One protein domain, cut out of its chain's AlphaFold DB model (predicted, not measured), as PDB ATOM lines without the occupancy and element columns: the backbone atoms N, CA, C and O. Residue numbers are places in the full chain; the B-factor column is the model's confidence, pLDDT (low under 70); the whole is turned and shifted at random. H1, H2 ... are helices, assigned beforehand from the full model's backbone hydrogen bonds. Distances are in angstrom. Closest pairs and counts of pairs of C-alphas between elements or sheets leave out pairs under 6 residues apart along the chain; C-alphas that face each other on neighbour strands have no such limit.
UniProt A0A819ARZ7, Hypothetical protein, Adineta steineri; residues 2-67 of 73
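AT A GLANCE: This is residues 2 to 67 of the 73 residues of the protein "Hypothetical protein" of Adineta steineri (UniProt A0A819ARZ7). One long helix, H1, packs slantwise with H2, while the short H3 lies near H1's first residues and a long loop, residues 19 to 40, makes the opposite end. The printed part has 66 residues with three named helices, H1, H2 and H3 in chain order, and no named strand: all helix. It is compact, with a radius of gyration of the C-alphas of 11.2 A and spans of 32 by 25 by 15 A.

IN THESE COORDINATES: Find C-alpha 2 at (-34.646, 18.093, 14.524); from there H1, residues 2 to 18, runs 24.5 A. H2, residues 41 to 50, covers 14.3 A. H3, residues 61 to 66, ends 8.7 A on at C-alpha 66, (-26.993, 3.604, 16.003).

HOW THE PARTS SIT: Look first at Gly 10 and Thr 50, whose C-alphas, 4.9 A apart, are the closest of H1 and H2. These helices touch and form a helical hairpin, opposite ways at a steep tilt of 41 degrees. H3 is close to H1 but not clearly touching; the closest C-alphas, Ile 6 and Ala 61, are 7.1 A apart. In H1, H2 and H3 every O i to N i+4 pair is within hydrogen-bond range.

THE WHOLE: The C-alphas of Asn 34 and Leu 62 are farthest apart, 33.5 A. The link from H1 to H2 is long, and the printed part has no cut. Only Pro 27 is under pLDDT 70.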
ATOM      1  N   ALA A   2     -35.387  19.366  14.654       82.06
ATOM      2  CA  ALA A   2     -34.646  18.093  14.524       82.06
ATOM      3  C   ALA A   2     -35.124  17.141  13.397       82.06
ATOM      4  O   ALA A   2     -34.320  16.530  12.703       82.06
ATOM      5  N   LYS A   3     -36.438  17.029  13.152       86.88
ATOM      6  CA  LYS A   3     -36.978  16.181  12.067       86.88
ATOM      7  C   LYS A   3     -36.680  16.707  10.657       86.88
ATOM      8  O   LYS A   3     -36.686  15.925   9.705       86.88
ATOM      9  N   ALA A   4     -36.460  18.012  10.511       87.56
ATOM     10  CA  ALA A   4     -36.032  18.603   9.246       87.56
ATOM     11  C   ALA A   4     -34.562  18.260   8.974       87.56
ATOM     12  O   ALA A   4     -34.237  17.872   7.857       87.56
ATOM     13  N   ASP A   5     -33.713  18.286  10.005       90.94
ATOM     14  CA  ASP A   5     -32.297  17.911   9.897       90.94
ATOM     15  C   ASP A   5     -32.126  16.445   9.468       90.94
ATOM     16  O   ASP A   5     -31.314  16.141   8.598       90.94
ATOM     17  N   ILE A   6     -32.963  15.544   9.994       93.38
ATOM     18  CA  ILE A   6     -32.992  14.118   9.614       93.38
ATOM     19  C   ILE A   6     -33.342  13.925   8.136       93.38
ATOM     20  O   ILE A   6     -32.747  13.089   7.455       93.38
ATOM     21  N   TRP A   7     -34.281  14.715   7.616       92.38
ATOM     22  CA  TRP A   7     -34.621  14.675   6.196       92.38
ATOM     23  C   TRP A   7     -33.494  15.241   5.333       92.38
ATOM     24  O   TRP A   7     -33.124  14.632   4.332       92.38
ATOM     25  N   SER A   8     -32.896  16.362   5.746       92.94
ATOM     26  CA  SER A   8     -31.751  16.968   5.056       92.94
ATOM     27  C   SER A   8     -30.560  16.014   4.995       92.94
ATOM     28  O   SER A   8     -29.922  15.902   3.950       92.94
ATOM     29  N   PHE A   9     -30.298  15.266   6.067       93.69
ATOM     30  CA  PHE A   9     -29.297  14.200   6.084       93.69
ATOM     31  C   PHE A   9     -29.588  13.123   5.027       93.69
ATOM     32  O   PHE A   9     -28.723  12.813   4.206       93.69
ATOM     33  N   GLY A  10     -30.827  12.618   4.978       93.19
ATOM     34  CA  GLY A  10     -31.268  11.685   3.938       93.19
ATOM     35  C   GLY A  10     -31.115  12.248   2.523       93.19
ATOM     36  O   GLY A  10     -30.672  11.548   1.616       93.19
ATOM     37  N   ALA A  11     -31.418  13.534   2.329       92.75
ATOM     38  CA  ALA A  11     -31.299  14.203   1.037       92.75
ATOM     39  C   ALA A  11     -29.841  14.355   0.585       92.75
ATOM     40  O   ALA A  11     -29.544  14.194  -0.601       92.75
ATOM     41  N   ILE A  12     -28.928  14.618   1.522       93.69
ATOM     42  CA  ILE A  12     -27.486  14.651   1.260       93.69
ATOM     43  C   ILE A  12     -26.993  13.256   0.862       93.69
ATOM     44  O   ILE A  12     -26.358  13.129  -0.183       93.69
ATOM     45  N   LEU A  13     -27.339  12.210   1.622       92.94
ATOM     46  CA  LEU A  13     -26.971  10.826   1.291       92.94
ATOM     47  C   LEU A  13     -27.512  10.391  -0.074       92.94
ATOM     48  O   LEU A  13     -26.790   9.793  -0.874       92.94
ATOM     49  N   TYR A  14     -28.766  10.733  -0.371       92.56
ATOM     50  CA  TYR A  14     -29.376  10.464  -1.668       92.56
ATOM     51  C   TYR A  14     -28.573  11.119  -2.786       92.56
ATOM     52  O   TYR A  14     -28.239  10.471  -3.775       92.56
ATOM     53  N   ARG A  15     -28.195  12.390  -2.611       92.25
ATOM     54  CA  ARG A  15     -27.404  13.113  -3.604       92.25
ATOM     55  C   ARG A  15     -25.990  12.560  -3.750       92.25
ATOM     56  O   ARG A  15     -25.496  12.526  -4.868       92.25
ATOM     57  N   MET A  16     -25.352  12.097  -2.677       91.75
ATOM     58  CA  MET A  16     -24.054  11.411  -2.761       91.75
ATOM     59  C   MET A  16     -24.154  10.083  -3.521       91.75
ATOM     60  O   MET A  16     -23.235   9.719  -4.245       91.75
ATOM     61  N   THR A  17     -25.281   9.382  -3.391       90.19
ATOM     62  CA  THR A  17     -25.506   8.076  -4.027       90.19
ATOM     63  C   THR A  17     -25.879   8.207  -5.504       90.19
ATOM     64  O   THR A  17     -25.399   7.454  -6.346       90.19
ATOM     65  N   TYR A  18     -26.749   9.165  -5.821       89.31
ATOM     66  CA  TYR A  18     -27.421   9.270  -7.117       89.31
ATOM     67  C   TYR A  18     -27.021  10.517  -7.919       89.31
ATOM     68  O   TYR A  18     -27.438  10.681  -9.060       89.31
ATOM     69  N   MET A  19     -26.211  11.418  -7.357       89.12
ATOM     70  CA  MET A  19     -25.786  12.687  -7.978       89.12
ATOM     71  C   MET A  19     -26.937  13.638  -8.358       89.12
ATOM     72  O   MET A  19     -26.722  14.649  -9.027       89.12
ATOM     73  N   VAL A  20     -28.154  13.361  -7.887       89.19
ATOM     74  CA  VAL A  20     -29.376  14.139  -8.140       89.19
ATOM     75  C   VAL A  20     -30.129  14.377  -6.824       89.19
ATOM     76  O   VAL A  20     -29.918  13.635  -5.863       89.19
ATOM     77  N   PRO A  21     -30.971  15.420  -6.718       86.94
ATOM     78  CA  PRO A  21     -31.772  15.648  -5.518       86.94
ATOM     79  C   PRO A  21     -32.930  14.638  -5.397       86.94
ATOM     80  O   PRO A  21     -33.448  14.182  -6.419       86.94
ATOM     81  N   PRO A  22     -33.389  14.320  -4.172       86.38
ATOM     82  CA  PRO A  22     -34.576  13.493  -3.978       86.38
ATOM     83  C   PRO A  22     -35.857  14.229  -4.405       86.38
ATOM     84  O   PRO A  22     -35.965  15.455  -4.319       86.38
ATOM     85  N   HIS A  23     -36.871  13.467  -4.815       80.44
ATOM     86  CA  HIS A  23     -38.196  14.009  -5.117       80.44
ATOM     87  C   HIS A  23     -38.923  14.415  -3.827       80.44
ATOM     88  O   HIS A  23     -39.358  13.560  -3.062       80.44
ATOM     89  N   HIS A  24     -39.119  15.718  -3.615       71.00
ATOM     90  CA  HIS A  24     -39.777  16.256  -2.416       71.00
ATOM     91  C   HIS A  24     -41.280  15.921  -2.313       71.00
ATOM     92  O   HIS A  24     -41.833  15.954  -1.219       71.00
ATOM     93  N   ASN A  25     -41.928  15.558  -3.428       70.69
ATOM     94  CA  ASN A  25     -43.366  15.249  -3.495       70.69
ATOM     95  C   ASN A  25     -43.697  13.747  -3.459       70.69
ATOM     96  O   ASN A  25     -44.863  13.378  -3.579       70.69
ATOM     97  N   SER A  26     -42.700  12.866  -3.338       70.00
ATOM     98  CA  SER A  26     -42.954  11.425  -3.258       70.00
ATOM     99  C   SER A  26     -43.102  11.002  -1.795       70.00
ATOM    100  O   SER A  26     -42.175  11.235  -1.022       70.00
ATOM    101  N   PRO A  27     -44.208  10.342  -1.395       68.69
ATOM    102  CA  PRO A  27     -44.399   9.871  -0.019       68.69
ATOM    103  C   PRO A  27     -43.377   8.812   0.403       68.69
ATOM    104  O   PRO A  27     -43.195   8.577   1.595       68.69
ATOM    105  N   PHE A  28     -42.698   8.202  -0.569       70.38
ATOM    106  CA  PHE A  28     -41.713   7.154  -0.358       70.38
ATOM    107  C   PHE A  28     -40.413   7.470  -1.089       70.38
ATOM    108  O   PHE A  28     -40.423   8.085  -2.164       70.38
ATOM    109  N   PHE A  29     -39.310   6.951  -0.552       77.00
ATOM    110  CA  PHE A  29     -38.047   6.866  -1.270       77.00
ATOM    111  C   PHE A  29     -38.245   6.146  -2.611       77.00
ATOM    112  O   PHE A  29     -38.819   5.057  -2.675       77.00
ATOM    113  N   ARG A  30     -37.744   6.757  -3.685       77.88
ATOM    114  CA  ARG A  30     -37.662   6.141  -5.007       77.88
ATOM    115  C   ARG A  30     -36.273   6.400  -5.591       77.88
ATOM    116  O   ARG A  30     -35.859   7.566  -5.636       77.88
ATOM    117  N   PRO A  31     -35.546   5.359  -6.028       77.81
ATOM    118  CA  PRO A  31     -34.334   5.564  -6.805       77.81
ATOM    119  C   PRO A  31     -34.690   6.218  -8.156       77.81
ATOM    120  O   PRO A  31     -35.824   6.069  -8.628       77.81
ATOM    121  N   PRO A  32     -33.763   6.949  -8.792       81.81
ATOM    122  CA  PRO A  32     -34.025   7.582 -10.082       81.81
ATOM    123  C   PRO A  32     -34.289   6.538 -11.172       81.81
ATOM    124  O   PRO A  32     -33.602   5.521 -11.235       81.81
ATOM    125  N   LEU A  33     -35.236   6.820 -12.075       74.81
ATOM    126  CA  LEU A  33     -35.700   5.882 -13.117       74.81
ATOM    127  C   LEU A  33     -34.586   5.343 -14.039       74.81
ATOM    128  O   LEU A  33     -34.730   4.258 -14.589       74.81
ATOM    129  N   ASN A  34     -33.476   6.074 -14.178       75.75
ATOM    130  CA  ASN A  34     -32.371   5.746 -15.087       75.75
ATOM    131  C   ASN A  34     -31.047   5.439 -14.365       75.75
ATOM    132  O   ASN A  34     -29.989   5.450 -14.994       75.75
ATOM    133  N   GLN A  35     -31.074   5.191 -13.054       73.25
ATOM    134  CA  GLN A  35     -29.882   4.805 -12.300       73.25
ATOM    135  C   GLN A  35     -30.052   3.441 -11.653       73.25
ATOM    136  O   GLN A  35     -31.129   3.071 -11.184       73.25
ATOM    137  N   ARG A  36     -28.949   2.688 -11.603       70.56
ATOM    138  CA  ARG A  36     -28.903   1.461 -10.813       70.56
ATOM    139  C   ARG A  36     -29.113   1.834  -9.352       70.56
ATOM    140  O   ARG A  36     -28.421   2.703  -8.824       70.56
ATOM    141  N   SER A  37     -30.074   1.172  -8.714       72.69
ATOM    142  CA  SER A  37     -30.204   1.247  -7.266       72.69
ATOM    143  C   SER A  37     -28.894   0.792  -6.628       72.69
ATOM    144  O   SER A  37     -28.246  -0.129  -7.129       72.69
ATOM    145  N   THR A  38     -28.506   1.426  -5.523       80.25
ATOM    146  CA  THR A  38     -27.447   0.870  -4.685       80.25
ATOM    147  C   THR A  38     -27.861  -0.524  -4.209       80.25
ATOM    148  O   THR A  38     -29.037  -0.760  -3.925       80.25
ATOM    149  N   ASN A  39     -26.894  -1.440  -4.156       84.00
ATOM    150  CA  ASN A  39     -27.085  -2.796  -3.639       84.00
ATOM    151  C   ASN A  39     -26.823  -2.877  -2.130       84.00
ATOM    152  O   ASN A  39     -26.962  -3.953  -1.557       84.00
ATOM    153  N   ASP A  40     -26.421  -1.773  -1.492       90.38
ATOM    154  CA  ASP A  40     -26.213  -1.723  -0.048       90.38
ATOM    155  C   ASP A  40     -27.575  -1.657   0.674       90.38
ATOM    156  O   ASP A  40     -28.265  -0.630   0.600       90.38
ATOM    157  N   PRO A  41     -27.986  -2.729   1.380       90.69
ATOM    158  CA  PRO A  41     -29.273  -2.770   2.062       90.69
ATOM    159  C   PRO A  41     -29.354  -1.769   3.221       90.69
ATOM    160  O   PRO A  41     -30.440  -1.263   3.502       90.69
ATOM    161  N   ASN A  42     -28.233  -1.439   3.869       92.62
ATOM    162  CA  ASN A  42     -28.205  -0.481   4.973       92.62
ATOM    163  C   ASN A  42     -28.373   0.949   4.452       92.62
ATOM    164  O   ASN A  42     -29.105   1.739   5.050       92.62
ATOM    165  N   LEU A  43     -27.755   1.267   3.312       91.75
ATOM    166  CA  LEU A  43     -27.961   2.547   2.636       91.75
ATOM    167  C   LEU A  43     -29.415   2.705   2.167       91.75
ATOM    168  O   LEU A  43     -30.027   3.752   2.361       91.75
ATOM    169  N   LEU A  44     -30.007   1.662   1.582       90.56
ATOM    170  CA  LEU A  44     -31.420   1.710   1.198       90.56
ATOM    171  C   LEU A  44     -32.328   1.902   2.411       90.56
ATOM    172  O   LEU A  44     -33.239   2.729   2.365       90.56
ATOM    173  N   ASN A  45     -32.066   1.181   3.502       92.75
ATOM    174  CA  ASN A  45     -32.868   1.282   4.712       92.75
ATOM    175  C   ASN A  45     -32.813   2.693   5.316       92.75
ATOM    176  O   ASN A  45     -33.863   3.280   5.589       92.75
ATOM    177  N   ILE A  46     -31.619   3.280   5.453       93.75
ATOM    178  CA  ILE A  46     -31.485   4.625   6.022       93.75
ATOM    179  C   ILE A  46     -32.135   5.684   5.121       93.75
ATOM    180  O   ILE A  46     -32.810   6.585   5.623       93.75
ATOM    181  N   LEU A  47     -32.018   5.560   3.793       92.44
ATOM    182  CA  LEU A  47     -32.670   6.465   2.841       92.44
ATOM    183  C   LEU A  47     -34.199   6.374   2.919       92.44
ATOM    184  O   LEU A  47     -34.871   7.404   2.907       92.44
ATOM    185  N   GLN A  48     -34.752   5.167   3.046       91.56
ATOM    186  CA  GLN A  48     -36.196   4.951   3.167       91.56
ATOM    187  C   GLN A  48     -36.793   5.596   4.420       91.56
ATOM    188  O   GLN A  48     -37.885   6.151   4.340       91.56
ATOM    189  N   HIS A  49     -36.087   5.558   5.552       92.00
ATOM    190  CA  HIS A  49     -36.589   6.099   6.820       92.00
ATOM    191  C   HIS A  49     -36.349   7.608   6.970       92.00
ATOM    192  O   HIS A  49     -37.109   8.299   7.649       92.00
ATOM    193  N   THR A  50     -35.311   8.150   6.330       92.12
ATOM    194  CA  THR A  50     -34.989   9.587   6.393       92.12
ATOM    195  C   THR A  50     -35.800  10.420   5.400       92.12
ATOM    196  O   THR A  50     -36.248  11.515   5.744       92.12
ATOM    197  N   LEU A  51     -36.055   9.897   4.194       91.50
ATOM    198  CA  LEU A  51     -36.776  10.587   3.116       91.50
ATOM    199  C   LEU A  51     -38.291  10.336   3.136       91.50
ATOM    200  O   LEU A  51     -38.917  10.153   2.094       91.50
ATOM    201  N   VAL A  52     -38.891  10.354   4.324       89.38
ATOM    202  CA  VAL A  52     -40.347  10.254   4.500       89.38
ATOM    203  C   VAL A  52     -40.964  11.653   4.523       89.38
ATOM    204  O   VAL A  52     -40.432  12.555   5.178       89.38
ATOM    205  N   ILE A  53     -42.089  11.860   3.827       87.00
ATOM    206  CA  ILE A  53     -42.790  13.160   3.833       87.00
ATOM    207  C   ILE A  53     -43.282  13.501   5.239       87.00
ATOM    208  O   ILE A  53     -43.020  14.608   5.708       87.00
ATOM    209  N   ASP A  54     -43.931  12.555   5.918       88.81
ATOM    210  CA  ASP A  54     -44.404  12.744   7.288       88.81
ATOM    211  C   ASP A  54     -43.215  12.870   8.266       88.81
ATOM    212  O   ASP A  54     -42.464  11.908   8.451       88.81
ATOM    213  N   PRO A  55     -43.018  14.035   8.914       89.12
ATOM    214  CA  PRO A  55     -41.933  14.231   9.866       89.12
ATOM    215  C   PRO A  55     -42.071  13.390  11.142       89.12
ATOM    216  O   PRO A  55     -41.055  13.158  11.801       89.12
ATOM    217  N   ASN A  56     -43.272  12.926  11.499       89.88
ATOM    218  CA  ASN A  56     -43.484  12.089  12.685       89.88
ATOM    219  C   ASN A  56     -43.077  10.633  12.448       89.88
ATOM    220  O   ASN A  56     -42.606   9.975  13.372       89.88
ATOM    221  N   ALA A  57     -43.190  10.160  11.206       89.88
ATOM    222  CA  ALA A  57     -42.741   8.834  10.791       89.88
ATOM    223  C   ALA A  57     -41.212   8.728  10.637       89.88
ATOM    224  O   ALA A  57     -40.673   7.627  10.541       89.88
ATOM    225  N   ARG A  58     -40.494   9.860  10.613       91.56
ATOM    226  CA  ARG A  58     -39.025   9.867  10.554       91.56
ATOM    227  C   ARG A  58     -38.431   9.380  11.880       91.56
ATOM    228  O   ARG A  58     -38.981   9.699  12.940       91.56
ATOM    229  N   PRO A  59     -37.261   8.723  11.851       92.81
ATOM    230  CA  PRO A  59     -36.538   8.325  13.054       92.81
ATOM    231  C   PRO A  59     -36.084   9.544  13.871       92.81
ATOM    232  O   PRO A  59     -36.321  10.697  13.499       92.81
ATOM    233  N   ASP A  60     -35.479   9.317  15.030       92.69
ATOM    234  CA  ASP A  60     -34.766  10.348  15.782       92.69
ATOM    235  C   ASP A  60     -33.252  10.297  15.501       92.69
ATOM    236  O   ASP A  60     -32.752   9.467  14.738       92.69
ATOM    237  N   ALA A  61     -32.511  11.239  16.088       90.50
ATOM    238  CA  ALA A  61     -31.066  11.318  15.901       90.50
ATOM    239  C   ALA A  61     -30.324  10.119  16.520       90.50
ATOM    240  O   ALA A  61     -29.279   9.721  16.008       90.50
ATOM    241  N   LEU A  62     -30.861   9.522  17.590       91.44
ATOM    242  CA  LEU A  62     -30.262   8.355  18.237       91.44
ATOM    243  C   LEU A  62     -30.353   7.116  17.340       91.44
ATOM    244  O   LEU A  62     -29.374   6.386  17.187       91.44
ATOM    245  N   TRP A  63     -31.501   6.902  16.700       92.88
ATOM    246  CA  TRP A  63     -31.670   5.852  15.702       92.88
ATOM    247  C   TRP A  63     -30.686   6.038  14.545       92.88
ATOM    248  O   TRP A  63     -30.014   5.086  14.161       92.88
ATOM    249  N   LEU A  64     -30.509   7.272  14.049       90.81
ATOM    250  CA  LEU A  64     -29.491   7.556  13.033       90.81
ATOM    251  C   LEU A  64     -28.077   7.259  13.522       90.81
ATOM    252  O   LEU A  64     -27.300   6.716  12.755       90.81
ATOM    253  N   ALA A  65     -27.718   7.594  14.758       90.69
ATOM    254  CA  ALA A  65     -26.371   7.345  15.276       90.69
ATOM    255  C   ALA A  65     -26.074   5.848  15.485       90.69
ATOM    256  O   ALA A  65     -24.924   5.424  15.420       90.69
ATOM    257  N   THR A  66     -27.110   5.046  15.738       93.19
ATOM    258  CA  THR A  66     -26.993   3.604  16.003       93.19
ATOM    259  C   THR A  66     -27.218   2.735  14.765       93.19
ATOM    260  O   THR A  66     -26.950   1.532  14.812       93.19
ATOM    261  N   HIS A  67     -27.677   3.323  13.656       93.38
ATOM    262  CA  HIS A  67     -27.978   2.603  12.426       93.38
ATOM    263  C   HIS A  67     -26.711   1.954  11.822       93.38
ATOM    264  O   HIS A  67     -25.667   2.603  11.761       93.38
TER     265      HIS A  67